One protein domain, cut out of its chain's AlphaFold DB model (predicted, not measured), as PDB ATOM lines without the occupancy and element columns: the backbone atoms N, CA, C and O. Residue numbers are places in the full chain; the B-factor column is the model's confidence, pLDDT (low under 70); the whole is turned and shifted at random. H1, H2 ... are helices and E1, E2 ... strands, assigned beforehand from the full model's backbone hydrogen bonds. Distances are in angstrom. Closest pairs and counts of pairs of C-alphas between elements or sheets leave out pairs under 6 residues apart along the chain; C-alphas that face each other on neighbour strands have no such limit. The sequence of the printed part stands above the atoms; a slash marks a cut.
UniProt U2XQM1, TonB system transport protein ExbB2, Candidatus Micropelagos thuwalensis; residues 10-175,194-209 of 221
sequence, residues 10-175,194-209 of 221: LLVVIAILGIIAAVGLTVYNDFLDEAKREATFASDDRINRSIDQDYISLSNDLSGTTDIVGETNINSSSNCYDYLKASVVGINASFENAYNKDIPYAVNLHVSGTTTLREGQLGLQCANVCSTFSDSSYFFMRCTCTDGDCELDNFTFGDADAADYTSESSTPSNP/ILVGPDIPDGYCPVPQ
ATOM      1  N   LEU A  10     -36.353  57.333 -15.909       91.94
ATOM      2  CA  LEU A  10     -35.590  56.268 -15.268       91.94
ATOM      3  C   LEU A  10     -36.218  54.887 -15.528       91.94
ATOM      4  O   LEU A  10     -35.497  53.931 -15.807       91.94
ATOM      5  N   LEU A  11     -37.551  54.785 -15.479       93.25
ATOM      6  CA  LEU A  11     -38.274  53.525 -15.670       93.25
ATOM      7  C   LEU A  11     -38.097  52.953 -17.087       93.25
ATOM      8  O   LEU A  11     -37.913  51.748 -17.255       93.25
ATOM      9  N   VAL A  12     -38.112  53.802 -18.113       94.44
ATOM     10  CA  VAL A  12     -37.883  53.354 -19.496       94.44
ATOM     11  C   VAL A  12     -36.446  52.865 -19.681       94.44
ATOM     12  O   VAL A  12     -36.230  51.833 -20.317       94.44
ATOM     13  N   VAL A  13     -35.463  53.546 -19.085       95.38
ATOM     14  CA  VAL A  13     -34.052  53.139 -19.184       95.38
ATOM     15  C   VAL A  13     -33.830  51.767 -18.552       95.38
ATOM     16  O   VAL A  13     -33.223  50.907 -19.187       95.38
ATOM     17  N   ILE A  14     -34.362  51.513 -17.352       95.44
ATOM     18  CA  ILE A  14     -34.220  50.190 -16.716       95.44
ATOM     19  C   ILE A  14     -34.928  49.090 -17.516       95.44
ATOM     20  O   ILE A  14     -34.421  47.974 -17.579       95.44
ATOM     21  N   ALA A  15     -36.056  49.400 -18.167       95.81
ATOM     22  CA  ALA A  15     -36.768  48.439 -19.002       95.81
ATOM     23  C   ALA A  15     -35.935  48.041 -20.231       95.81
ATOM     24  O   ALA A  15     -35.833  46.859 -20.549       95.81
ATOM     25  N   ILE A  16     -35.284  49.010 -20.882       96.31
ATOM     26  CA  ILE A  16     -34.400  48.748 -22.027       96.31
ATOM     27  C   ILE A  16     -33.139  47.993 -21.581       96.31
ATOM     28  O   ILE A  16     -32.766  47.005 -22.213       96.31
ATOM     29  N   LEU A  17     -32.512  48.402 -20.470       96.00
ATOM     30  CA  LEU A  17     -31.340  47.712 -19.915       96.00
ATOM     31  C   LEU A  17     -31.655  46.261 -19.532       96.00
ATOM     32  O   LEU A  17     -30.823  45.389 -19.761       96.00
ATOM     33  N   GLY A  18     -32.854  45.985 -19.011       96.06
ATOM     34  CA  GLY A  18     -33.288  44.627 -18.680       96.06
ATOM     35  C   GLY A  18     -33.352  43.703 -19.897       96.06
ATOM     36  O   GLY A  18     -32.891  42.565 -19.825       96.06
ATOM     37  N   ILE A  19     -33.859  44.195 -21.033       95.31
ATOM     38  CA  ILE A  19     -33.924  43.413 -22.279       95.31
ATOM     39  C   ILE A  19     -32.514  43.153 -22.826       95.31
ATOM     40  O   ILE A  19     -32.191  42.016 -23.167       95.31
ATOM     41  N   ILE A  20     -31.658  44.181 -22.876       95.62
ATOM     42  CA  ILE A  20     -30.284  44.046 -23.389       95.62
ATOM     43  C   ILE A  20     -29.461  43.105 -22.503       95.62
ATOM     44  O   ILE A  20     -28.719  42.283 -23.029       95.62
ATOM     45  N   ALA A  21     -29.615  43.177 -21.180       93.75
ATOM     46  CA  ALA A  21     -28.917  42.287 -20.256       93.75
ATOM     47  C   ALA A  21     -29.304  40.815 -20.468       93.75
ATOM     48  O   ALA A  21     -28.430  39.951 -20.453       93.75
ATOM     49  N   ALA A  22     -30.587  40.530 -20.712       91.69
ATOM     50  CA  ALA A  22     -31.056  39.168 -20.951       91.69
ATOM     51  C   ALA A  22     -30.465  38.559 -22.234       91.69
ATOM     52  O   ALA A  22     -30.019  37.417 -22.214       91.69
ATOM     53  N   VAL A  23     -30.421  39.324 -23.332       93.44
ATOM     54  CA  VAL A  23     -29.838  38.862 -24.607       93.44
ATOM     55  C   VAL A  23     -28.307  38.835 -24.552       93.44
ATOM     56  O   VAL A  23     -27.680  37.945 -25.116       93.44
ATOM     57  N   GLY A  24     -27.686  39.791 -23.859       92.25
ATOM     58  CA  GLY A  24     -26.232  39.872 -23.733       92.25
ATOM     59  C   GLY A  24     -25.624  38.731 -22.916       92.25
ATOM     60  O   GLY A  24     -24.480  38.360 -23.164       92.25
ATOM     61  N   LEU A  25     -26.377  38.150 -21.977       91.00
ATOM     62  CA  LEU A  25     -25.882  37.073 -21.117       91.00
ATOM     63  C   LEU A  25     -25.579  35.782 -21.888       91.00
ATOM     64  O   LEU A  25     -24.561  35.154 -21.619       91.00
ATOM     65  N   THR A  26     -26.431  35.383 -22.834       88.75
ATOM     66  CA  THR A  26     -26.215  34.134 -23.587       88.75
ATOM     67  C   THR A  26     -24.968  34.230 -24.455       88.75
ATOM     68  O   THR A  26     -24.107  33.367 -24.385       88.75
ATOM     69  N   VAL A  27     -24.818  35.344 -25.175       89.25
ATOM     70  CA  VAL A  27     -23.653  35.616 -26.029       89.25
ATOM     71  C   VAL A  27     -22.358  35.693 -25.215       89.25
ATOM     72  O   VAL A  27     -21.300  35.273 -25.672       89.25
ATOM     73  N   TYR A  28     -22.425  36.240 -24.000       89.81
ATOM     74  CA  TYR A  28     -21.260  36.321 -23.126       89.81
ATOM     75  C   TYR A  28     -20.747  34.939 -22.702       89.81
ATOM     76  O   TYR A  28     -19.535  34.749 -22.657       89.81
ATOM     77  N   ASN A  29     -21.642  33.985 -22.428       87.00
ATOM     78  CA  ASN A  29     -21.238  32.623 -22.075       87.00
ATOM     79  C   ASN A  29     -20.532  31.927 -23.246       87.00
ATOM     80  O   ASN A  29     -19.444  31.402 -23.041       87.00
ATOM     81  N   ASP A  30     -21.063  32.038 -24.468       86.12
ATOM     82  CA  ASP A  30     -20.433  31.451 -25.661       86.12
ATOM     83  C   ASP A  30     -19.006  31.994 -25.880       86.12
ATOM     84  O   ASP A  30     -18.077  31.246 -26.178       86.12
ATOM     85  N   PHE A  31     -18.793  33.302 -25.672       90.00
ATOM     86  CA  PHE A  31     -17.452  33.893 -25.759       90.00
ATOM     87  C   PHE A  31     -16.505  33.415 -24.660       90.00
ATOM     88  O   PHE A  31     -15.302  33.313 -24.898       90.00
ATOM     89  N   LEU A  32     -17.015  33.172 -23.451       90.75
ATOM     90  CA  LEU A  32     -16.198  32.618 -22.377       90.75
ATOM     91  C   LEU A  32     -15.776  31.186 -22.689       90.75
ATOM     92  O   LEU A  32     -14.633  30.839 -22.408       90.75
ATOM     93  N   ASP A  33     -16.664  30.377 -23.254       87.00
ATOM     94  CA  ASP A  33     -16.363  28.983 -23.572       87.00
ATOM     95  C   ASP A  33     -15.352  28.879 -24.720       87.00
ATOM     96  O   ASP A  33     -14.355  28.171 -24.583       87.00
ATOM     97  N   GLU A  34     -15.481  29.703 -25.764       84.44
ATOM     98  CA  GLU A  34     -14.462  29.793 -26.821       84.44
ATOM     99  C   GLU A  34     -13.110  30.297 -26.285       84.44
ATOM    100  O   GLU A  34     -12.055  29.783 -26.647       84.44
ATOM    101  N   ALA A  35     -13.111  31.266 -25.362       87.38
ATOM    102  CA  ALA A  35     -11.870  31.744 -24.752       87.38
ATOM    103  C   ALA A  35     -11.166  30.661 -23.915       87.38
ATOM    104  O   ALA A  35      -9.935  30.617 -23.880       87.38
ATOM    105  N   LYS A  36     -11.921  29.788 -23.234       87.81
ATOM    106  CA  LYS A  36     -11.356  28.639 -22.503       87.81
ATOM    107  C   LYS A  36     -10.814  27.584 -23.462       87.81
ATOM    108  O   LYS A  36      -9.738  27.039 -23.206       87.81
ATOM    109  N   ARG A  37     -11.529  27.329 -24.560       84.75
ATOM    110  CA  ARG A  37     -11.111  26.419 -25.627       84.75
ATOM    111  C   ARG A  37      -9.769  26.853 -26.214       84.75
ATOM    112  O   ARG A  37      -8.807  26.092 -26.162       84.75
ATOM    113  N   GLU A  38      -9.663  28.112 -26.622       82.00
ATOM    114  CA  GLU A  38      -8.421  28.705 -27.132       82.00
ATOM    115  C   GLU A  38      -7.287  28.668 -26.093       82.00
ATOM    116  O   GLU A  38      -6.151  28.327 -26.410       82.00
ATOM    117  N   ALA A  39      -7.571  28.967 -24.819       87.19
ATOM    118  CA  ALA A  39      -6.562  28.894 -23.758       87.19
ATOM    119  C   ALA A  39      -6.022  27.467 -23.543       87.19
ATOM    120  O   ALA A  39      -4.846  27.294 -23.201       87.19
ATOM    121  N   THR A  40      -6.874  26.460 -23.748       82.81
ATOM    122  CA  THR A  40      -6.508  25.042 -23.678       82.81
ATOM    123  C   THR A  40      -5.582  24.692 -24.842       82.81
ATOM    124  O   THR A  40      -4.477  24.217 -24.599       82.81
ATOM    125  N   PHE A  41      -5.939  25.035 -26.084       79.62
ATOM    126  CA  PHE A  41      -5.076  24.779 -27.248       79.62
ATOM    127  C   PHE A  41      -3.760  25.555 -27.216       79.62
ATOM    128  O   PHE A  41      -2.705  25.006 -27.520       79.62
ATOM    129  N   ALA A  42      -3.769  26.798 -26.740       81.56
ATOM    130  CA  ALA A  42      -2.544  27.571 -26.558       81.56
ATOM    131  C   ALA A  42      -1.601  26.952 -25.509       81.56
ATOM    132  O   ALA A  42      -0.383  27.127 -25.587       81.56
ATOM    133  N   SER A  43      -2.150  26.265 -24.504       86.69
ATOM    134  CA  SER A  43      -1.365  25.501 -23.530       86.69
ATOM    135  C   SER A  43      -0.861  24.195 -24.139       86.69
ATOM    136  O   SER A  43       0.299  23.839 -23.944       86.69
ATOM    137  N   ASP A  44      -1.705  23.531 -24.926       81.38
ATOM    138  CA  ASP A  44      -1.376  22.304 -25.637       81.38
ATOM    139  C   ASP A  44      -0.229  22.473 -26.644       81.38
ATOM    140  O   ASP A  44       0.745  21.727 -26.598       81.38
ATOM    141  N   ASP A  45      -0.273  23.508 -27.485       79.94
ATOM    142  CA  ASP A  45       0.780  23.828 -28.463       79.94
ATOM    143  C   ASP A  45       2.135  24.086 -27.786       79.94
ATOM    144  O   ASP A  45       3.189  23.671 -28.273       79.94
ATOM    145  N   ARG A  46       2.132  24.719 -26.604       84.19
ATOM    146  CA  ARG A  46       3.365  24.898 -25.819       84.19
ATOM    147  C   ARG A  46       3.927  23.563 -25.356       84.19
ATOM    148  O   ARG A  46       5.134  23.363 -25.438       84.19
ATOM    149  N   ILE A  47       3.063  22.667 -24.892       86.81
ATOM    150  CA  ILE A  47       3.458  21.332 -24.445       86.81
ATOM    151  C   ILE A  47       3.957  20.501 -25.624       86.81
ATOM    152  O   ILE A  47       4.982  19.845 -25.483       86.81
ATOM    153  N   ASN A  48       3.309  20.581 -26.790       80.00
ATOM    154  CA  ASN A  48       3.745  19.901 -28.008       80.00
ATOM    155  C   ASN A  48       5.198  20.225 -28.340       80.00
ATOM    156  O   ASN A  48       6.040  19.338 -28.420       80.00
ATOM    157  N   ARG A  49       5.504  21.522 -28.418       80.50
ATOM    158  CA  ARG A  49       6.852  22.001 -28.731       80.50
ATOM    159  C   ARG A  49       7.875  21.564 -27.689       80.50
ATOM    160  O   ARG A  49       9.019  21.300 -28.045       80.50
ATOM    161  N   SER A  50       7.487  21.508 -26.417       86.94
ATOM    162  CA  SER A  50       8.364  21.019 -25.353       86.94
ATOM    163  C   SER A  50       8.616  19.509 -25.457       86.94
ATOM    164  O   SER A  50       9.757  19.085 -25.298       86.94
ATOM    165  N   ILE A  51       7.601  18.708 -25.804       85.19
ATOM    166  CA  ILE A  51       7.752  17.263 -26.053       85.19
ATOM    167  C   ILE A  51       8.667  17.016 -27.256       85.19
ATOM    168  O   ILE A  51       9.571  16.184 -27.176       85.19
ATOM    169  N   ASP A  52       8.487  17.763 -28.348       80.75
ATOM    170  CA  ASP A  52       9.339  17.658 -29.540       80.75
ATOM    171  C   ASP A  52      10.806  17.954 -29.199       80.75
ATOM    172  O   ASP A  52      11.725  17.245 -29.618       80.75
ATOM    173  N   GLN A  53      11.039  18.991 -28.391       83.38
ATOM    174  CA  GLN A  53      12.375  19.354 -27.920       83.38
ATOM    175  C   GLN A  53      12.987  18.276 -27.024       83.38
ATOM    176  O   GLN A  53      14.156  17.925 -27.214       83.38
ATOM    177  N   ASP A  54      12.212  17.741 -26.079       87.62
ATOM    178  CA  ASP A  54      12.643  16.644 -25.214       87.62
ATOM    179  C   ASP A  54      13.044  15.438 -26.043       87.62
ATOM    180  O   ASP A  54      14.117  14.879 -25.840       87.62
ATOM    181  N   TYR A  55      12.233  15.060 -27.024       85.06
ATOM    182  CA  TYR A  55      12.555  13.928 -27.868       85.06
ATOM    183  C   TYR A  55      13.822  14.120 -28.669       85.06
ATOM    184  O   TYR A  55      14.666  13.230 -28.681       85.06
ATOM    185  N   ILE A  56      13.976  15.258 -29.348       83.62
ATOM    186  CA  ILE A  56      15.181  15.518 -30.137       83.62
ATOM    187  C   ILE A  56      16.409  15.452 -29.224       83.62
ATOM    188  O   ILE A  56      17.424  14.878 -29.603       83.62
ATOM    189  N   SER A  57      16.320  15.976 -28.003       87.38
ATOM    190  CA  SER A  57      17.396  15.874 -27.017       87.38
ATOM    191  C   SER A  57      17.666  14.415 -26.607       87.38
ATOM    192  O   SER A  57      18.783  13.917 -26.758       87.38
ATOM    193  N   LEU A  58      16.638  13.695 -26.160       86.56
ATOM    194  CA  LEU A  58      16.753  12.361 -25.569       86.56
ATOM    195  C   LEU A  58      17.070  11.267 -26.603       86.56
ATOM    196  O   LEU A  58      17.844  10.360 -26.309       86.56
ATOM    197  N   SER A  59      16.549  11.369 -27.829       85.94
ATOM    198  CA  SER A  59      16.876  10.461 -28.946       85.94
ATOM    199  C   SER A  59      18.324  10.609 -29.425       85.94
ATOM    200  O   SER A  59      18.912   9.652 -29.923       85.94
ATOM    201  N   ASN A  60      18.937  11.780 -29.212       87.00
ATOM    202  CA  ASN A  60      20.348  12.047 -29.507       87.00
ATOM    203  C   ASN A  60      21.277  11.807 -28.299       87.00
ATOM    204  O   ASN A  60      22.405  12.301 -28.283       87.00
ATOM    205  N   ASP A  61      20.820  11.053 -27.294       86.81
ATOM    206  CA  ASP A  61      21.580  10.723 -26.079       86.81
ATOM    207  C   ASP A  61      22.007  11.948 -25.243       86.81
ATOM    208  O   ASP A  61      22.985  11.919 -24.493       86.81
ATOM    209  N   LEU A  62      21.268  13.058 -25.351       86.12
ATOM    210  CA  LEU A  62      21.485  14.248 -24.536       86.12
ATOM    211  C   LEU A  62      20.577  14.219 -23.300       86.12
ATOM    212  O   LEU A  62      19.396  13.910 -23.376       86.12
ATOM    213  N   SER A  63      21.118  14.576 -22.134       77.88
ATOM    214  CA  SER A  63      20.384  14.541 -20.855       77.88
ATOM    215  C   SER A  63      19.567  15.813 -20.562       77.88
ATOM    216  O   SER A  63      19.353  16.150 -19.399       77.88
ATOM    217  N   GLY A  64      19.186  16.578 -21.588       81.31
ATOM    218  CA  GLY A  64      18.417  17.812 -21.423       81.31
ATOM    219  C   GLY A  64      16.925  17.569 -21.616       81.31
ATOM    220  O   GLY A  64      16.535  17.148 -22.699       81.31
ATOM    221  N   THR A  65      16.109  17.878 -20.610       86.44
ATOM    222  CA  THR A  65      14.648  17.968 -20.743       86.44
ATOM    223  C   THR A  65      14.179  19.394 -20.470       86.44
ATOM    224  O   THR A  65      14.853  20.181 -19.798       86.44
ATOM    225  N   THR A  66      13.020  19.730 -21.008       88.75
ATOM    226  CA  THR A  66      12.288  20.971 -20.801       88.75
ATOM    227  C   THR A  66      11.583  20.979 -19.439       88.75
ATOM    228  O   THR A  66      11.655  20.032 -18.652       88.75
ATOM    229  N   ASP A  67      10.911  22.088 -19.135       85.94
ATOM    230  CA  ASP A  67      10.202  22.340 -17.878       85.94
ATOM    231  C   ASP A  67       8.864  21.598 -17.749       85.94
ATOM    232  O   ASP A  67       8.284  21.577 -16.661       85.94
ATOM    233  N   ILE A  68       8.380  20.957 -18.821       89.31
ATOM    234  CA  ILE A  68       7.196  20.092 -18.742       89.31
ATOM    235  C   ILE A  68       7.506  18.764 -18.047       89.31
ATOM    236  O   ILE A  68       6.580  18.105 -17.585       89.31
ATOM    237  N   VAL A  69       8.784  18.393 -17.920       90.88
ATOM    238  CA  VAL A  69       9.230  17.194 -17.205       90.88
ATOM    239  C   VAL A  69       9.492  17.552 -15.743       90.88
ATOM    240  O   VAL A  69      10.452  18.241 -15.403       90.88
ATOM    241  N   GLY A  70       8.635  17.064 -14.845       84.75
ATOM    242  CA  GLY A  70       8.698  17.375 -13.413       84.75
ATOM    243  C   GLY A  70       9.803  16.649 -12.633       84.75
ATOM    244  O   GLY A  70       9.969  16.904 -11.440       84.75
ATOM    245  N   GLU A  71      10.549  15.740 -13.269       78.81
ATOM    246  CA  GLU A  71      11.596  14.928 -12.639       78.81
ATOM    247  C   GLU A  71      12.953  15.086 -13.340       78.81
ATOM    248  O   GLU A  71      13.039  15.150 -14.560       78.81
ATOM    249  N   THR A  72      14.046  15.083 -12.573       74.56
ATOM    250  CA  THR A  72      15.405  15.330 -13.099       74.56
ATOM    251  C   THR A  72      16.120  14.089 -13.637       74.56
ATOM    252  O   THR A  72      17.263  14.193 -14.070       74.56
ATOM    253  N   ASN A  73      15.511  12.904 -13.540       82.44
ATOM    254  CA  ASN A  73      16.177  11.629 -13.846       82.44
ATOM    255  C   ASN A  73      15.783  11.044 -15.208       82.44
ATOM    256  O   ASN A  73      16.222   9.943 -15.547       82.44
ATOM    257  N   ILE A  74      14.976  11.771 -15.980       89.88
ATOM    258  CA  ILE A  74      14.617  11.391 -17.341       89.88
ATOM    259  C   ILE A  74      15.829  11.580 -18.254       89.88
ATOM    260  O   ILE A  74      16.481  12.623 -18.247       89.88
ATOM    261  N   ASN A  75      16.157  10.539 -19.011       89.00
ATOM    262  CA  ASN A  75      17.279  10.511 -19.942       89.00
ATOM    263  C   ASN A  75      16.956   9.603 -21.141       89.00
ATOM    264  O   ASN A  75      15.876   9.025 -21.216       89.00
ATOM    265  N   SER A  76      17.891   9.479 -22.082       86.44
ATOM    266  CA  SER A  76      17.748   8.688 -23.313       86.44
ATOM    267  C   SER A  76      17.371   7.219 -23.085       86.44
ATOM    268  O   SER A  76      16.720   6.605 -23.927       86.44
ATOM    269  N   SER A  77      17.747   6.655 -21.933       88.25
ATOM    270  CA  SER A  77      17.430   5.276 -21.544       88.25
ATOM    271  C   SER A  77      16.097   5.142 -20.801       88.25
ATOM    272  O   SER A  77      15.697   4.025 -20.473       88.25
ATOM    273  N   SER A  78      15.416   6.248 -20.493       88.88
ATOM    274  CA  SER A  78      14.080   6.219 -19.902       88.88
ATOM    275  C   SER A  78      13.071   5.674 -20.910       88.88
ATOM    276  O   SER A  78      13.130   5.979 -22.102       88.88
ATOM    277  N   ASN A  79      12.135   4.862 -20.424       86.06
ATOM    278  CA  ASN A  79      11.022   4.386 -21.236       86.06
ATOM    279  C   ASN A  79       9.936   5.473 -21.368       86.06
ATOM    280  O   ASN A  79       9.903   6.446 -20.605       86.06
ATOM    281  N   CYS A  80       9.031   5.291 -22.329       83.69
ATOM    282  CA  CYS A  80       7.933   6.223 -22.582       83.69
ATOM    283  C   CYS A  80       7.049   6.435 -21.345       83.69
ATOM    284  O   CYS A  80       6.618   7.557 -21.084       83.69
ATOM    285  N   TYR A  81       6.800   5.393 -20.547       84.81
ATOM    286  CA  TYR A  81       5.950   5.502 -19.362       84.81
ATOM    287  C   TYR A  81       6.554   6.387 -18.259       84.81
ATOM    288  O   TYR A  81       5.843   7.206 -17.669       84.81
ATOM    289  N   ASP A  82       7.857   6.273 -18.004       88.44
ATOM    290  CA  ASP A  82       8.577   7.108 -17.042       88.44
ATOM    291  C   ASP A  82       8.609   8.567 -17.503       88.44
ATOM    292  O   ASP A  82       8.322   9.466 -16.707       88.44
ATOM    293  N   TYR A  83       8.870   8.800 -18.796       90.00
ATOM    294  CA  TYR A  83       8.767  10.130 -19.396       90.00
ATOM    295  C   TYR A  83       7.361  10.704 -19.217       90.00
ATOM    296  O   TYR A  83       7.203  11.779 -18.650       90.00
ATOM    297  N   LEU A  84       6.328   9.958 -19.610       88.12
ATOM    298  CA  LEU A  84       4.933  10.370 -19.503       88.12
ATOM    299  C   LEU A  84       4.551  10.739 -18.073       88.12
ATOM    300  O   LEU A  84       3.930  11.777 -17.842       88.12
ATOM    301  N   LYS A  85       4.911   9.902 -17.099       88.69
ATOM    302  CA  LYS A  85       4.605  10.147 -15.691       88.69
ATOM    303  C   LYS A  85       5.278  11.428 -15.196       88.69
ATOM    304  O   LYS A  85       4.624  12.221 -14.518       88.69
ATOM    305  N   ALA A  86       6.545  11.642 -15.546       91.50
ATOM    306  CA  ALA A  86       7.262  12.866 -15.210       91.50
ATOM    307  C   ALA A  86       6.653  14.093 -15.913       91.50
ATOM    308  O   ALA A  86       6.497  15.141 -15.282       91.50
ATOM    309  N   SER A  87       6.233  13.949 -17.171       92.12
ATOM    310  CA  SER A  87       5.564  14.999 -17.940       92.12
ATOM    311  C   SER A  87       4.217  15.385 -17.333       92.12
ATOM    312  O   SER A  87       3.931  16.561 -17.159       92.12
ATOM    313  N   VAL A  88       3.398  14.422 -16.896       91.56
ATOM    314  CA  VAL A  88       2.127  14.711 -16.201       91.56
ATOM    315  C   VAL A  88       2.359  15.538 -14.933       91.56
ATOM    316  O   VAL A  88       1.562  16.428 -14.627       91.56
ATOM    317  N   VAL A  89       3.438  15.276 -14.191       92.25
ATOM    318  CA  VAL A  89       3.785  16.051 -12.992       92.25
ATOM    319  C   VAL A  89       4.193  17.479 -13.353       92.25
ATOM    320  O   VAL A  89       3.664  18.418 -12.759       92.25
ATOM    321  N   GLY A  90       5.107  17.657 -14.310       94.00
ATOM    322  CA  GLY A  90       5.597  18.988 -14.683       94.00
ATOM    323  C   GLY A  90       4.534  19.830 -15.385       94.00
ATOM    324  O   GLY A  90       4.349  20.998 -15.047       94.00
ATOM    325  N   ILE A  91       3.731  19.226 -16.262       94.69
ATOM    326  CA  ILE A  91       2.614  19.904 -16.924       94.69
ATOM    327  C   ILE A  91       1.604  20.422 -15.894       94.69
ATOM    328  O   ILE A  91       1.251  21.595 -15.930       94.69
ATOM    329  N   ASN A  92       1.179  19.603 -14.929       94.50
ATOM    330  CA  ASN A  92       0.233  20.056 -13.899       94.50
ATOM    331  C   ASN A  92       0.825  21.079 -12.912       94.50
ATOM    332  O   ASN A  92       0.077  21.694 -12.155       94.50
ATOM    333  N   ALA A  93       2.148  21.264 -12.890       93.81
ATOM    334  CA  ALA A  93       2.791  22.319 -12.110       93.81
ATOM    335  C   ALA A  93       2.807  23.671 -12.847       93.81
ATOM    336  O   ALA A  93       2.803  24.718 -12.196       93.81
ATOM    337  N   SER A  94       2.824  23.646 -14.182       92.88
ATOM    338  CA  SER A  94       2.987  24.832 -15.036       92.88
ATOM    339  C   SER A  94       1.702  25.268 -15.746       92.88
ATOM    340  O   SER A  94       1.597  26.422 -16.164       92.88
ATOM    341  N   PHE A  95       0.722  24.371 -15.873       94.00
ATOM    342  CA  PHE A  95      -0.518  24.584 -16.613       94.00
ATOM    343  C   PHE A  95      -1.742  24.255 -15.754       94.00
ATOM    344  O   PHE A  95      -1.753  23.295 -14.984       94.00
ATOM    345  N   GLU A  96      -2.791  25.060 -15.915       94.81
ATOM    346  CA  GLU A  96      -4.078  24.895 -15.239       94.81
ATOM    347  C   GLU A  96      -5.172  24.620 -16.271       94.81
ATOM    348  O   GLU A  96      -5.156  25.176 -17.369       94.81
ATOM    349  N   ASN A  97      -6.168  23.821 -15.896       93.50
ATOM    350  CA  ASN A  97      -7.350  23.619 -16.721       93.50
ATOM    351  C   ASN A  97      -8.192  24.913 -16.762       93.50
ATOM    352  O   ASN A  97      -8.610  25.446 -15.729       93.50
ATOM    353  N   ALA A  98      -8.432  25.423 -17.976       92.31
ATOM    354  CA  ALA A  98      -9.137  26.684 -18.215       92.31
ATOM    355  C   ALA A  98     -10.636  26.633 -17.857       92.31
ATOM    356  O   ALA A  98     -11.236  27.667 -17.551       92.31
ATOM    357  N   TYR A  99     -11.236  25.443 -17.867       91.12
ATOM    358  CA  TYR A  99     -12.648  25.204 -17.572       91.12
ATOM    359  C   TYR A  99     -12.888  24.984 -16.081       91.12
ATOM    360  O   TYR A  99     -13.851  25.515 -15.523       91.12
ATOM    361  N   ASN A 100     -11.998  24.245 -15.415       92.19
ATOM    362  CA  ASN A 100     -12.097  23.969 -13.990       92.19
ATOM    363  C   ASN A 100     -10.713  23.807 -13.341       92.19
ATOM    364  O   ASN A 100     -10.035  22.805 -13.530       92.19
ATOM    365  N   LYS A 101     -10.338  24.768 -12.493       92.81
ATOM    366  CA  LYS A 101      -9.035  24.803 -11.807       92.81
ATOM    367  C   LYS A 101      -8.874  23.767 -10.691       92.81
ATOM    368  O   LYS A 101      -7.761  23.566 -10.216       92.81
ATOM    369  N   ASP A 102      -9.963  23.139 -10.250       93.69
ATOM    370  CA  ASP A 102      -9.933  22.124  -9.191       93.69
ATOM    371  C   ASP A 102      -9.560  20.731  -9.728       93.69
ATOM    372  O   ASP A 102      -9.287  19.820  -8.944       93.69
ATOM    373  N   ILE A 103      -9.560  20.546 -11.054       91.31
ATOM    374  CA  ILE A 103      -9.134  19.308 -11.714       91.31
ATOM    375  C   ILE A 103      -7.784  19.506 -12.416       91.31
ATOM    376  O   ILE A 103      -7.493  20.605 -12.893       91.31
ATOM    377  N   PRO A 104      -6.944  18.458 -12.491       92.12
ATOM    378  CA  PRO A 104      -5.665  18.550 -13.179       92.12
ATOM    379  C   PRO A 104      -5.874  18.813 -14.670       92.12
ATOM    380  O   PRO A 104      -6.844  18.332 -15.264       92.12
ATOM    381  N   TYR A 105      -4.934  19.546 -15.260       93.00
ATOM    382  CA  TYR A 105      -4.871  19.758 -16.696       93.00
ATOM    383  C   TYR A 105      -4.449  18.470 -17.406       93.00
ATOM    384  O   TYR A 105      -5.203  17.968 -18.227       93.00
ATOM    385  N   ALA A 106      -3.313  17.872 -17.039       90.88
ATOM    386  CA  ALA A 106      -2.823  16.641 -17.662       90.88
ATOM    387  C   ALA A 106      -3.223  15.376 -16.891       90.88
ATOM    388  O   ALA A 106      -3.127  15.320 -15.661       90.88
ATOM    389  N   VAL A 107      -3.604  14.329 -17.622       85.94
ATOM    390  CA  VAL A 107      -4.041  13.032 -17.096       85.94
ATOM    391  C   VAL A 107      -3.254  11.906 -17.767       85.94
ATOM    392  O   VAL A 107      -3.137  11.852 -18.987       85.94
ATOM    393  N   ASN A 108      -2.738  10.979 -16.960       83.81
ATOM    394  CA  ASN A 108      -2.128   9.745 -17.452       83.81
ATOM    395  C   ASN A 108      -3.225   8.734 -17.824       83.81
ATOM    396  O   ASN A 108      -3.973   8.299 -16.944       83.81
ATOM    397  N   LEU A 109      -3.303   8.339 -19.096       77.25
ATOM    398  CA  LEU A 109      -4.320   7.399 -19.578       77.25
ATOM    399  C   LEU A 109      -3.939   5.917 -19.410       77.25
ATOM    400  O   LEU A 109      -4.783   5.053 -19.603       77.25
ATOM    401  N   HIS A 110      -2.721   5.598 -18.963       71.00
ATOM    402  CA  HIS A 110      -2.316   4.217 -18.639       71.00
ATOM    403  C   HIS A 110      -2.863   3.705 -17.303       71.00
ATOM    404  O   HIS A 110      -2.623   2.560 -16.914       71.00
ATOM    405  N   VAL A 111      -3.568   4.548 -16.550       66.00
ATOM    406  CA  VAL A 111      -4.137   4.166 -15.257       66.00
ATOM    407  C   VAL A 111      -5.466   3.448 -15.483       66.00
ATOM    408  O   VAL A 111      -6.405   4.016 -16.039       66.00
ATOM    409  N   SER A 112      -5.575   2.203 -15.010       53.94
ATOM    410  CA  SER A 112      -6.817   1.428 -15.104       53.94
ATOM    411  C   SER A 112      -7.999   2.189 -14.484       53.94
ATOM    412  O   SER A 112      -7.993   2.481 -13.287       53.94
ATOM    413  N   GLY A 113      -9.028   2.468 -15.292       51.28
ATOM    414  CA  GLY A 113     -10.282   3.097 -14.855       51.28
ATOM    415  C   GLY A 113     -10.536   4.511 -15.388       51.28
ATOM    416  O   GLY A 113     -11.649   5.011 -15.218       51.28
ATOM    417  N   THR A 114      -9.569   5.142 -16.057       57.50
ATOM    418  CA  THR A 114      -9.800   6.411 -16.765       57.50
ATOM    419  C   THR A 114     -10.518   6.120 -18.083       57.50
ATOM    420  O   THR A 114      -9.894   5.752 -19.066       57.50
ATOM    421  N   THR A 115     -11.845   6.231 -18.081       59.28
ATOM    422  CA  THR A 115     -12.708   5.968 -19.257       59.28
ATOM    423  C   THR A 115     -13.222   7.247 -19.914       59.28
ATOM    424  O   THR A 115     -13.841   7.201 -20.969       59.28
ATOM    425  N   THR A 116     -12.962   8.397 -19.292       69.69
ATOM    426  CA  THR A 116     -13.425   9.705 -19.753       69.69
ATOM    427  C   THR A 116     -12.398  10.771 -19.384       69.69
ATOM    428  O   THR A 116     -11.958  10.815 -18.228       69.69
ATOM    429  N   LEU A 117     -12.067  11.656 -20.318       79.44
ATOM    430  CA  LEU A 117     -11.436  12.941 -20.027       79.44
ATOM    431  C   LEU A 117     -12.518  13.977 -19.761       79.44
ATOM    432  O   LEU A 117     -13.531  14.018 -20.453       79.44
ATOM    433  N   ARG A 118     -12.298  14.827 -18.762       84.56
ATOM    434  CA  ARG A 118     -13.174  15.973 -18.529       84.56
ATOM    435  C   ARG A 118     -12.793  17.124 -19.439       84.56
ATOM    436  O   ARG A 118     -11.647  17.236 -19.875       84.56
ATOM    437  N   GLU A 119     -13.742  18.020 -19.639       83.62
ATOM    438  CA  GLU A 119     -13.524  19.243 -20.399       83.62
ATOM    439  C   GLU A 119     -12.303  20.040 -19.885       83.62
ATOM    440  O   GLU A 119     -12.083  20.209 -18.678       83.62
ATOM    441  N   GLY A 120     -11.472  20.500 -20.816       81.50
ATOM    442  CA  GLY A 120     -10.211  21.197 -20.580       81.50
ATOM    443  C   GLY A 120      -9.032  20.304 -20.190       81.50
ATOM    444  O   GLY A 120      -7.974  20.843 -19.861       81.50
ATOM    445  N   GLN A 121      -9.194  18.976 -20.151       87.06
ATOM    446  CA  GLN A 121      -8.105  18.059 -19.811       87.06
ATOM    447  C   GLN A 121      -7.310  17.600 -21.032       87.06
ATOM    448  O   GLN A 121      -7.825  17.463 -22.141       87.06
ATOM    449  N   LEU A 122      -6.049  17.293 -20.756       85.38
ATOM    450  CA  LEU A 122      -5.068  16.752 -21.666       85.38
ATOM    451  C   LEU A 122      -4.730  15.311 -21.275       85.38
ATOM    452  O   LEU A 122      -4.023  15.065 -20.296       85.38
ATOM    453  N   GLY A 123      -5.224  14.346 -22.034       82.19
ATOM    454  CA  GLY A 123      -4.822  12.953 -21.915       82.19
ATOM    455  C   GLY A 123      -3.454  12.720 -22.540       82.19
ATOM    456  O   GLY A 123      -3.189  13.185 -23.645       82.19
ATOM    457  N   LEU A 124      -2.596  11.983 -21.840       82.25
ATOM    458  CA  LEU A 124      -1.291  11.548 -22.327       82.25
ATOM    459  C   LEU A 124      -1.196  10.031 -22.249       82.25
ATOM    460  O   LEU A 124      -1.571   9.429 -21.235       82.25
ATOM    461  N   GLN A 125      -0.653   9.424 -23.300       77.88
ATOM    462  CA  GLN A 125      -0.423   7.986 -23.361       77.88
ATOM    463  C   GLN A 125       0.766   7.616 -24.244       77.88
ATOM    464  O   GLN A 125       1.278   8.408 -25.026       77.88
ATOM    465  N   CYS A 126       1.175   6.366 -24.117       75.50
ATOM    466  CA  CYS A 126       2.244   5.750 -24.883       75.50
ATOM    467  C   CYS A 126       1.645   4.573 -25.626       75.50
ATOM    468  O   CYS A 126       0.955   3.759 -25.023       75.50
ATOM    469  N   ALA A 127       1.967   4.460 -26.900       71.94
ATOM    470  CA  ALA A 127       1.737   3.262 -27.692       71.94
ATOM    471  C   ALA A 127       2.374   2.017 -27.062       71.94
ATOM    472  O   ALA A 127       1.734   0.990 -26.839       71.94
ATOM    473  N   ASN A 128       3.659   2.152 -26.741       71.06
ATOM    474  CA  ASN A 128       4.468   1.145 -26.092       71.06
ATOM    475  C   ASN A 128       5.067   1.761 -24.827       71.06
ATOM    476  O   ASN A 128       5.885   2.674 -24.881       71.06
ATOM    477  N   VAL A 129       4.642   1.280 -23.661       76.44
ATOM    478  CA  VAL A 129       5.105   1.813 -22.372       76.44
ATOM    479  C   VAL A 129       6.599   1.590 -22.134       76.44
ATOM    480  O   VAL A 129       7.206   2.375 -21.409       76.44
ATOM    481  N   CYS A 130       7.193   0.567 -22.759       81.19
ATOM    482  CA  CYS A 130       8.571   0.141 -22.509       81.19
ATOM    483  C   CYS A 130       9.566   0.527 -23.597       81.19
ATOM    484  O   CYS A 130      10.757   0.285 -23.419       81.19
ATOM    485  N   SER A 131       9.108   1.140 -24.689       80.00
ATOM    486  CA  SER A 131      10.010   1.697 -25.695       80.00
ATOM    487  C   SER A 131      10.791   2.872 -25.115       80.00
ATOM    488  O   SER A 131      10.210   3.728 -24.436       80.00
ATOM    489  N   THR A 132      12.083   2.938 -25.407       84.94
ATOM    490  CA  THR A 132      12.938   4.093 -25.112       84.94
ATOM    491  C   THR A 132      12.977   5.055 -26.297       84.94
ATOM    492  O   THR A 132      12.523   4.734 -27.392       84.94
ATOM    493  N   PHE A 133      13.560   6.237 -26.101       82.06
ATOM    494  CA  PHE A 133      13.673   7.284 -27.124       82.06
ATOM    495  C   PHE A 133      14.472   6.884 -28.373       82.06
ATOM    496  O   PHE A 133      14.372   7.546 -29.400       82.06
ATOM    497  N   SER A 134      15.285   5.828 -28.289       79.50
ATOM    498  CA  SER A 134      16.048   5.295 -29.423       79.50
ATOM    499  C   SER A 134      15.288   4.244 -30.233       79.50
ATOM    500  O   SER A 134      15.771   3.815 -31.281       79.50
ATOM    501  N   ASP A 135      14.143   3.776 -29.734       73.25
ATOM    502  CA  ASP A 135      13.394   2.697 -30.362       73.25
ATOM    503  C   ASP A 135      12.474   3.240 -31.455       73.25
ATOM    504  O   ASP A 135      11.697   4.162 -31.231       73.25
ATOM    505  N   SER A 136      12.440   2.573 -32.610       69.44
ATOM    506  CA  SER A 136      11.482   2.892 -33.684       69.44
ATOM    507  C   SER A 136      10.018   2.630 -33.305       69.44
ATOM    508  O   SER A 136       9.119   2.949 -34.070       69.44
ATOM    509  N   SER A 137       9.778   1.995 -32.153       64.44
ATOM    510  CA  SER A 137       8.442   1.769 -31.586       64.44
ATOM    511  C   SER A 137       8.046   2.823 -30.547       64.44
ATOM    512  O   SER A 137       7.004   2.686 -29.906       64.44
ATOM    513  N   TYR A 138       8.874   3.860 -30.356       70.31
ATOM    514  CA  TYR A 138       8.561   4.969 -29.468       70.31
ATOM    515  C   TYR A 138       7.457   5.833 -30.064       70.31
ATOM    516  O   TYR A 138       7.638   6.488 -31.086       70.31
ATOM    517  N   PHE A 139       6.316   5.855 -29.385       71.81
ATOM    518  CA  PHE A 139       5.149   6.622 -29.798       71.81
ATOM    519  C   PHE A 139       4.466   7.219 -28.572       71.81
ATOM    520  O   PHE A 139       4.039   6.497 -27.662       71.81
ATOM    521  N   PHE A 140       4.357   8.545 -28.573       74.69
ATOM    522  CA  PHE A 140       3.780   9.337 -27.497       74.69
ATOM    523  C   PHE A 140       2.553  10.079 -28.027       74.69
ATOM    524  O   PHE A 140       2.655  10.915 -28.922       74.69
ATOM    525  N   MET A 141       1.384   9.757 -27.485       74.81
ATOM    526  CA  MET A 141       0.105  10.294 -27.934       74.81
ATOM    527  C   MET A 141      -0.473  11.267 -26.914       74.81
ATOM    528  O   MET A 141      -0.289  11.133 -25.700       74.81
ATOM    529  N   ARG A 142      -1.244  12.217 -27.438       76.62
ATOM    530  CA  ARG A 142      -1.889  13.275 -26.675       76.62
ATOM    531  C   ARG A 142      -3.321  13.491 -27.154       76.62
ATOM    532  O   ARG A 142      -3.621  13.290 -28.327       76.62
ATOM    533  N   CYS A 143      -4.200  13.862 -26.230       75.38
ATOM    534  CA  CYS A 143      -5.638  13.965 -26.445       75.38
ATOM    535  C   CYS A 143      -6.196  15.173 -25.686       75.38
ATOM    536  O   CYS A 143      -6.252  15.147 -24.458       75.38
ATOM    537  N   THR A 144      -6.607  16.224 -26.393       77.69
ATOM    538  CA  THR A 144      -7.141  17.448 -25.773       77.69
ATOM    539  C   THR A 144      -8.664  17.434 -25.816       77.69
ATOM    540  O   THR A 144      -9.251  17.319 -26.889       77.69
ATOM    541  N   CYS A 145      -9.311  17.577 -24.660       80.56
ATOM    542  CA  CYS A 145     -10.766  17.566 -24.539       80.56
ATOM    543  C   CYS A 145     -11.311  18.982 -24.304       80.56
ATOM    544  O   CYS A 145     -10.940  19.613 -23.319       80.56
ATOM    545  N   THR A 146     -12.185  19.503 -25.174       74.81
ATOM    546  CA  THR A 146     -12.734  20.880 -25.063       74.81
ATOM    547  C   THR A 146     -14.232  21.000 -25.342       74.81
ATOM    548  O   THR A 146     -14.744  22.115 -25.373       74.81
ATOM    549  N   ASP A 147     -14.912  19.888 -25.617       73.38
ATOM    550  CA  ASP A 147     -16.335  19.857 -25.972       73.38
ATOM    551  C   ASP A 147     -17.062  18.865 -25.056       73.38
ATOM    552  O   ASP A 147     -17.359  17.729 -25.425       73.38
ATOM    553  N   GLY A 148     -17.258  19.276 -23.799       73.31
ATOM    554  CA  GLY A 148     -17.802  18.412 -22.752       73.31
ATOM    555  C   GLY A 148     -16.843  17.307 -22.291       73.31
ATOM    556  O   GLY A 148     -15.626  17.433 -22.405       73.31
ATOM    557  N   ASP A 149     -17.399  16.243 -21.705       76.19
ATOM    558  CA  ASP A 149     -16.621  15.072 -21.294       76.19
ATOM    559  C   ASP A 149     -16.359  14.180 -22.518       76.19
ATOM    560  O   ASP A 149     -17.293  13.708 -23.168       76.19
ATOM    561  N   CYS A 150     -15.085  13.933 -22.814       72.69
ATOM    562  CA  CYS A 150     -14.658  13.102 -23.929       72.69
ATOM    563  C   CYS A 150     -14.544  11.654 -23.462       72.69
ATOM    564  O   CYS A 150     -13.731  11.337 -22.587       72.69
ATOM    565  N   GLU A 151     -15.352  10.763 -24.034       66.25
ATOM    566  CA  GLU A 151     -15.180   9.328 -23.829       66.25
ATOM    567  C   GLU A 151     -13.836   8.892 -24.417       66.25
ATOM    568  O   GLU A 151     -13.461   9.285 -25.522       66.25
ATOM    569  N   LEU A 152     -13.086   8.123 -23.634       61.25
ATOM    570  CA  LEU A 152     -11.843   7.525 -24.084       61.25
ATOM    571  C   LEU A 152     -12.151   6.137 -24.612       61.25
ATOM    572  O   LEU A 152     -12.721   5.313 -23.890       61.25
ATOM    573  N   ASP A 153     -11.709   5.859 -25.830       50.31
ATOM    574  CA  ASP A 153     -11.641   4.480 -26.274       50.31
ATOM    575  C   ASP A 153     -10.606   3.718 -25.447       50.31
ATOM    576  O   ASP A 153      -9.594   4.250 -24.985       50.31
ATOM    577  N   ASN A 154     -10.911   2.453 -25.179       43.38
ATOM    578  CA  ASN A 154     -10.110   1.621 -24.298       43.38
ATOM    579  C   ASN A 154      -8.844   1.172 -25.040       43.38
ATOM    580  O   ASN A 154      -8.847   0.123 -25.679       43.38
ATOM    581  N   PHE A 155      -7.783   1.971 -24.952       42.44
ATOM    582  CA  PHE A 155      -6.486   1.680 -25.558       42.44
ATOM    583  C   PHE A 155      -5.908   0.382 -24.988       42.44
ATOM    584  O   PHE A 155      -5.690   0.253 -23.778       42.44
ATOM    585  N   THR A 156      -5.661  -0.601 -25.849       37.31
ATOM    586  CA  THR A 156      -4.992  -1.846 -25.458       37.31
ATOM    587  C   THR A 156      -3.502  -1.808 -25.788       37.31
ATOM    588  O   THR A 156      -3.070  -1.174 -26.742       37.31
ATOM    589  N   PHE A 157      -2.678  -2.484 -24.982       37.59
ATOM    590  CA  PHE A 157      -1.244  -2.618 -25.256       37.59
ATOM    591  C   PHE A 157      -1.032  -3.250 -26.643       37.59
ATOM    592  O   PHE A 157      -1.492  -4.367 -26.880       37.59
ATOM    593  N   GLY A 158      -0.337  -2.545 -27.544       38.78
ATOM    594  CA  GLY A 158      -0.126  -2.992 -28.926       38.78
ATOM    595  C   GLY A 158      -1.123  -2.455 -29.962       38.78
ATOM    596  O   GLY A 158      -1.027  -2.864 -31.111       38.78
ATOM    597  N   ASP A 159      -2.013  -1.522 -29.602       39.50
ATOM    598  CA  ASP A 159      -2.898  -0.788 -30.541       39.50
ATOM    599  C   ASP A 159      -2.172   0.205 -31.465       39.50
ATOM    600  O   ASP A 159      -2.801   0.955 -32.207       39.50
ATOM    601  N   ALA A 160      -0.848   0.268 -31.375       41.56
ATOM    602  CA  ALA A 160      -0.054   1.296 -32.008       41.56
ATOM    603  C   ALA A 160       0.889   0.703 -33.048       41.56
ATOM    604  O   ALA A 160       2.083   0.521 -32.804       41.56
ATOM    605  N   ASP A 161       0.331   0.429 -34.221       40.94
ATOM    606  CA  ASP A 161       1.083   0.562 -35.458       40.94
ATOM    607  C   ASP A 161       0.637   1.871 -36.120       40.94
ATOM    608  O   ASP A 161      -0.557   2.174 -36.169       40.94
ATOM    609  N   ALA A 162       1.574   2.680 -36.618       39.47
ATOM    610  CA  ALA A 162       1.256   3.956 -37.271       39.47
ATOM    611  C   ALA A 162       0.326   3.766 -38.485       39.47
ATOM    612  O   ALA A 162      -0.407   4.676 -38.864       39.47
ATOM    613  N   ALA A 163       0.346   2.563 -39.067       38.47
ATOM    614  CA  ALA A 163      -0.508   2.145 -40.170       38.47
ATOM    615  C   ALA A 163      -1.979   1.887 -39.779       38.47
ATOM    616  O   ALA A 163      -2.829   1.862 -40.669       38.47
ATOM    617  N   ASP A 164      -2.281   1.711 -38.488       37.44
ATOM    618  CA  ASP A 164      -3.594   1.292 -37.973       37.44
ATOM    619  C   ASP A 164      -4.358   2.421 -37.250       37.44
ATOM    620  O   ASP A 164      -5.395   2.184 -36.632       37.44
ATOM    621  N   TYR A 165      -3.918   3.679 -37.346       39.47
ATOM    622  CA  TYR A 165      -4.704   4.818 -36.857       39.47
ATOM    623  C   TYR A 165      -5.542   5.429 -37.979       39.47
ATOM    624  O   TYR A 165      -5.024   6.023 -38.924       39.47
ATOM    625  N   THR A 166      -6.866   5.345 -37.855       37.91
ATOM    626  CA  THR A 166      -7.779   6.163 -38.659       37.91
ATOM    627  C   THR A 166      -8.061   7.468 -37.932       37.91
ATOM    628  O   THR A 166      -8.341   7.473 -36.734       37.91
ATOM    629  N   SER A 167      -8.055   8.576 -38.671       40.25
ATOM    630  CA  SER A 167      -8.519   9.876 -38.197       40.25
ATOM    631  C   SER A 167     -10.058   9.888 -37.992       40.25
ATOM    632  O   SER A 167     -10.762  10.648 -38.660       40.25
ATOM    633  N   GLU A 168     -10.640   8.996 -37.185       31.69
ATOM    634  CA  GLU A 168     -12.070   9.063 -36.864       31.69
ATOM    635  C   GLU A 168     -12.342  10.152 -35.834       31.69
ATOM    636  O   GLU A 168     -12.178  10.010 -34.628       31.69
ATOM    637  N   SER A 169     -12.759  11.289 -36.375       35.56
ATOM    638  CA  SER A 169     -13.268  12.415 -35.618       35.56
ATOM    639  C   SER A 169     -14.782  12.329 -35.589       35.56
ATOM    640  O   SER A 169     -15.408  12.002 -36.600       35.56
ATOM    641  N   SER A 170     -15.384  12.753 -34.483       30.52
ATOM    642  CA  SER A 170     -16.797  13.119 -34.432       30.52
ATOM    643  C   SER A 170     -17.142  14.377 -35.256       30.52
ATOM    644  O   SER A 170     -18.305  14.764 -35.267       30.52
ATOM    645  N   THR A 171     -16.194  14.997 -35.979       38.59
ATOM    646  CA  THR A 171     -16.312  15.720 -37.274       38.59
ATOM    647  C   THR A 171     -15.012  16.501 -37.566       38.59
ATOM    648  O   THR A 171     -14.600  17.318 -36.747       38.59
ATOM    649  N   PRO A 172     -14.388  16.346 -38.758       33.62
ATOM    650  CA  PRO A 172     -14.495  17.446 -39.717       33.62
ATOM    651  C   PRO A 172     -14.546  17.008 -41.191       33.62
ATOM    652  O   PRO A 172     -14.035  15.975 -41.626       33.62
ATOM    653  N   SER A 173     -15.164  17.862 -41.999       27.84
ATOM    654  CA  SER A 173     -15.128  17.795 -43.452       27.84
ATOM    655  C   SER A 173     -13.712  18.072 -43.971       27.84
ATOM    656  O   SER A 173     -13.302  19.229 -44.019       27.84
ATOM    657  N   ASN A 174     -13.069  17.008 -44.457       29.36
ATOM    658  CA  ASN A 174     -11.940  16.957 -45.398       29.36
ATOM    659  C   ASN A 174     -10.554  16.607 -44.781       29.36
ATOM    660  O   ASN A 174      -9.831  17.500 -44.351       29.36
ATOM    661  N   PRO A 175     -10.167  15.312 -44.774       32.44
ATOM    662  CA  PRO A 175      -9.031  14.760 -44.022       32.44
ATOM    663  C   PRO A 175      -7.704  14.652 -44.812       32.44
ATOM    664  O   PRO A 175      -6.902  13.769 -44.537       32.44
ATOM    665  N   ILE A 194       9.543  11.237 -33.820       36.19
ATOM    666  CA  ILE A 194       8.286  10.830 -33.171       36.19
ATOM    667  C   ILE A 194       7.157  11.365 -34.031       36.19
ATOM    668  O   ILE A 194       7.085  12.566 -34.298       36.19
ATOM    669  N   LEU A 195       6.215  10.499 -34.353       40.31
ATOM    670  CA  LEU A 195       4.863  10.970 -34.524       40.31
ATOM    671  C   LEU A 195       4.358  11.353 -33.121       40.31
ATOM    672  O   LEU A 195       3.656  10.583 -32.464       40.31
ATOM    673  N   VAL A 196       4.777  12.523 -32.613       40.66
ATOM    674  CA  VAL A 196       3.943  13.273 -31.668       40.66
ATOM    675  C   VAL A 196       2.733  13.576 -32.527       40.66
ATOM    676  O   VAL A 196       2.873  14.378 -33.439       40.66
ATOM    677  N   GLY A 197       1.676  12.766 -32.383       36.25
ATOM    678  CA  GLY A 197       0.685  12.490 -33.438       36.25
ATOM    679  C   GLY A 197       0.514  13.620 -34.468       36.25
ATOM    680  O   GLY A 197       0.260  14.751 -34.049       36.25
ATOM    681  N   PRO A 198       0.672  13.338 -35.778       34.12
ATOM    682  CA  PRO A 198       0.800  14.367 -36.806       34.12
ATOM    683  C   PRO A 198      -0.427  15.271 -36.774       34.12
ATOM    684  O   PRO A 198      -1.547  14.788 -36.927       34.12
ATOM    685  N   ASP A 199      -0.197  16.554 -36.497       36.59
ATOM    686  CA  ASP A 199      -1.149  17.654 -36.662       36.59
ATOM    687  C   ASP A 199      -2.600  17.312 -36.294       36.59
ATOM    688  O   ASP A 199      -3.537  17.566 -37.052       36.59
ATOM    689  N   ILE A 200      -2.787  16.716 -35.113       39.66
ATOM    690  CA  ILE A 200      -4.101  16.489 -34.506       39.66
ATOM    691  C   ILE A 200      -4.848  17.838 -34.512       39.66
ATOM    692  O   ILE A 200      -4.414  18.761 -33.817       39.66
ATOM    693  N   PRO A 201      -5.947  17.994 -35.281       38.78
ATOM    694  CA  PRO A 201      -6.696  19.240 -35.317       38.78
ATOM    695  C   PRO A 201      -7.228  19.543 -33.919       38.78
ATOM    696  O   PRO A 201      -7.522  18.613 -33.163       38.78
ATOM    697  N   ASP A 202      -7.393  20.825 -33.596       40.38
ATOM    698  CA  ASP A 202      -7.935  21.301 -32.322       40.38
ATOM    699  C   ASP A 202      -9.124  20.442 -31.831       40.38
ATOM    700  O   ASP A 202     -10.250  20.570 -32.319       40.38
ATOM    701  N   GLY A 203      -8.876  19.571 -30.842       39.81
ATOM    702  CA  GLY A 203      -9.891  18.752 -30.167       39.81
ATOM    703  C   GLY A 203      -9.957  17.288 -30.610       39.81
ATOM    704  O   GLY A 203     -10.968  16.631 -30.372       39.81
ATOM    705  N   TYR A 204      -8.920  16.768 -31.270       46.34
ATOM    706  CA  TYR A 204      -8.915  15.403 -31.788       46.34
ATOM    707  C   TYR A 204      -8.205  14.394 -30.855       46.34
ATOM    708  O   TYR A 204      -7.150  14.665 -30.285       46.34
ATOM    709  N   CYS A 205      -8.805  13.211 -30.691       48.72
ATOM    710  CA  CYS A 205      -8.236  12.071 -29.968       48.72
ATOM    711  C   CYS A 205      -8.151  10.895 -30.955       48.72
ATOM    712  O   CYS A 205      -9.200  10.461 -31.430       48.72
ATOM    713  N   PRO A 206      -6.960  10.389 -31.323       45.91
ATOM    714  CA  PRO A 206      -6.862   9.273 -32.258       45.91
ATOM    715  C   PRO A 206      -7.468   7.995 -31.668       45.91
ATOM    716  O   PRO A 206      -7.138   7.615 -30.544       45.91
ATOM    717  N   VAL A 207      -8.324   7.326 -32.449       37.59
ATOM    718  CA  VAL A 207      -8.867   5.998 -32.131       37.59
ATOM    719  C   VAL A 207      -8.009   4.905 -32.782       37.59
ATOM    720  O   VAL A 207      -7.593   5.064 -33.935       37.59
ATOM    721  N   PRO A 208      -7.720   3.799 -32.080       34.38
ATOM    722  CA  PRO A 208      -6.977   2.688 -32.661       34.38
ATOM    723  C   PRO A 208      -7.879   1.771 -33.508       34.38
ATOM    724  O   PRO A 208      -9.025   1.500 -33.141       34.38
ATOM    725  N   GLN A 209      -7.375   1.249 -34.633       29.94
ATOM    726  CA  GLN A 209      -8.047   0.170 -35.367       29.94
ATOM    727  C   GLN A 209      -7.766  -1.174 -34.677       29.94
ATOM    728  O   GLN A 209      -6.641  -1.635 -34.545       29.94
TER     729      GLN A 209
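AT A GLANCE: This is residues 10 to 175 and 194 to 209 of the 221 residues of the protein "TonB system transport protein ExbB2" of Candidatus Micropelagos thuwalensis (UniProt U2XQM1). A small three-stranded sheet, E1 to E3, sits in a compact head, with H2 and the later part of H1 over one face; from this head the first part of the very long helix H1, residues 10 to 31, sticks out as a free arm and makes the length. Long loops fill much of the rest of the head. The printed part has 182 residues, in the order H1, H2, E1, E2, E3; the sheet is mixed, in the order E1, E2, E3. The class is mostly helix, though under half of the residues are in named elements; the whole is loose, with a radius of gyration of the C-alphas of 19.9 A and spans of 74 by 35 by 30 A.

IN THESE COORDINATES: The sheet has E1, residues 106 to 108, 6.9 A; E2, residues 122 to 126, 13.6 A; and E3, residues 140 to 144, 13.7 A, ending at C-alpha 144 (-7.141, 17.448, -25.773). H2, residues 80 to 94, is 20.7 A long. H1, residues 10 to 59, is 71.0 A long from C-alpha 10 (-35.590, 56.268, -15.268), with a kink of 34 degrees near residue 24.

HOW THE PARTS SIT: E1 and E2 are parallel, with N 107 and O 122 2.8 A apart. E2 and E3 form an antiparallel hairpin, with N 123 and O 143 2.8 A apart. H1 and H2 on the same face give two layers, helices over a sheet. H2 runs along E1, at 25 degrees on the local plane; its closest C-alphas to E1 are Val 88 and Ala 106, 5.5 A. H1 is nearest E3 at Asp 44 and Thr 144, C-alphas 7.5 A apart. H1 and H2 are close but not clearly touching, the C-alphas of Ile 47 and Ile 91 being 7.7 A apart. Every O i to N i+4 pair is within hydrogen-bond range in H2, and 43 of 46 in H1.

THE WHOLE: The C-alphas of Leu 11 and Asp 61, the farthest apart, are 74.3 A apart. Residues 176 to 193 are not printed, a gap of 20.8 A between C-alphas 175 and 194. The four links between named elements are long. Confidence is low, under 70, at residues 111 to 116, 136 to 137, 151 to 175 and 194 to 209.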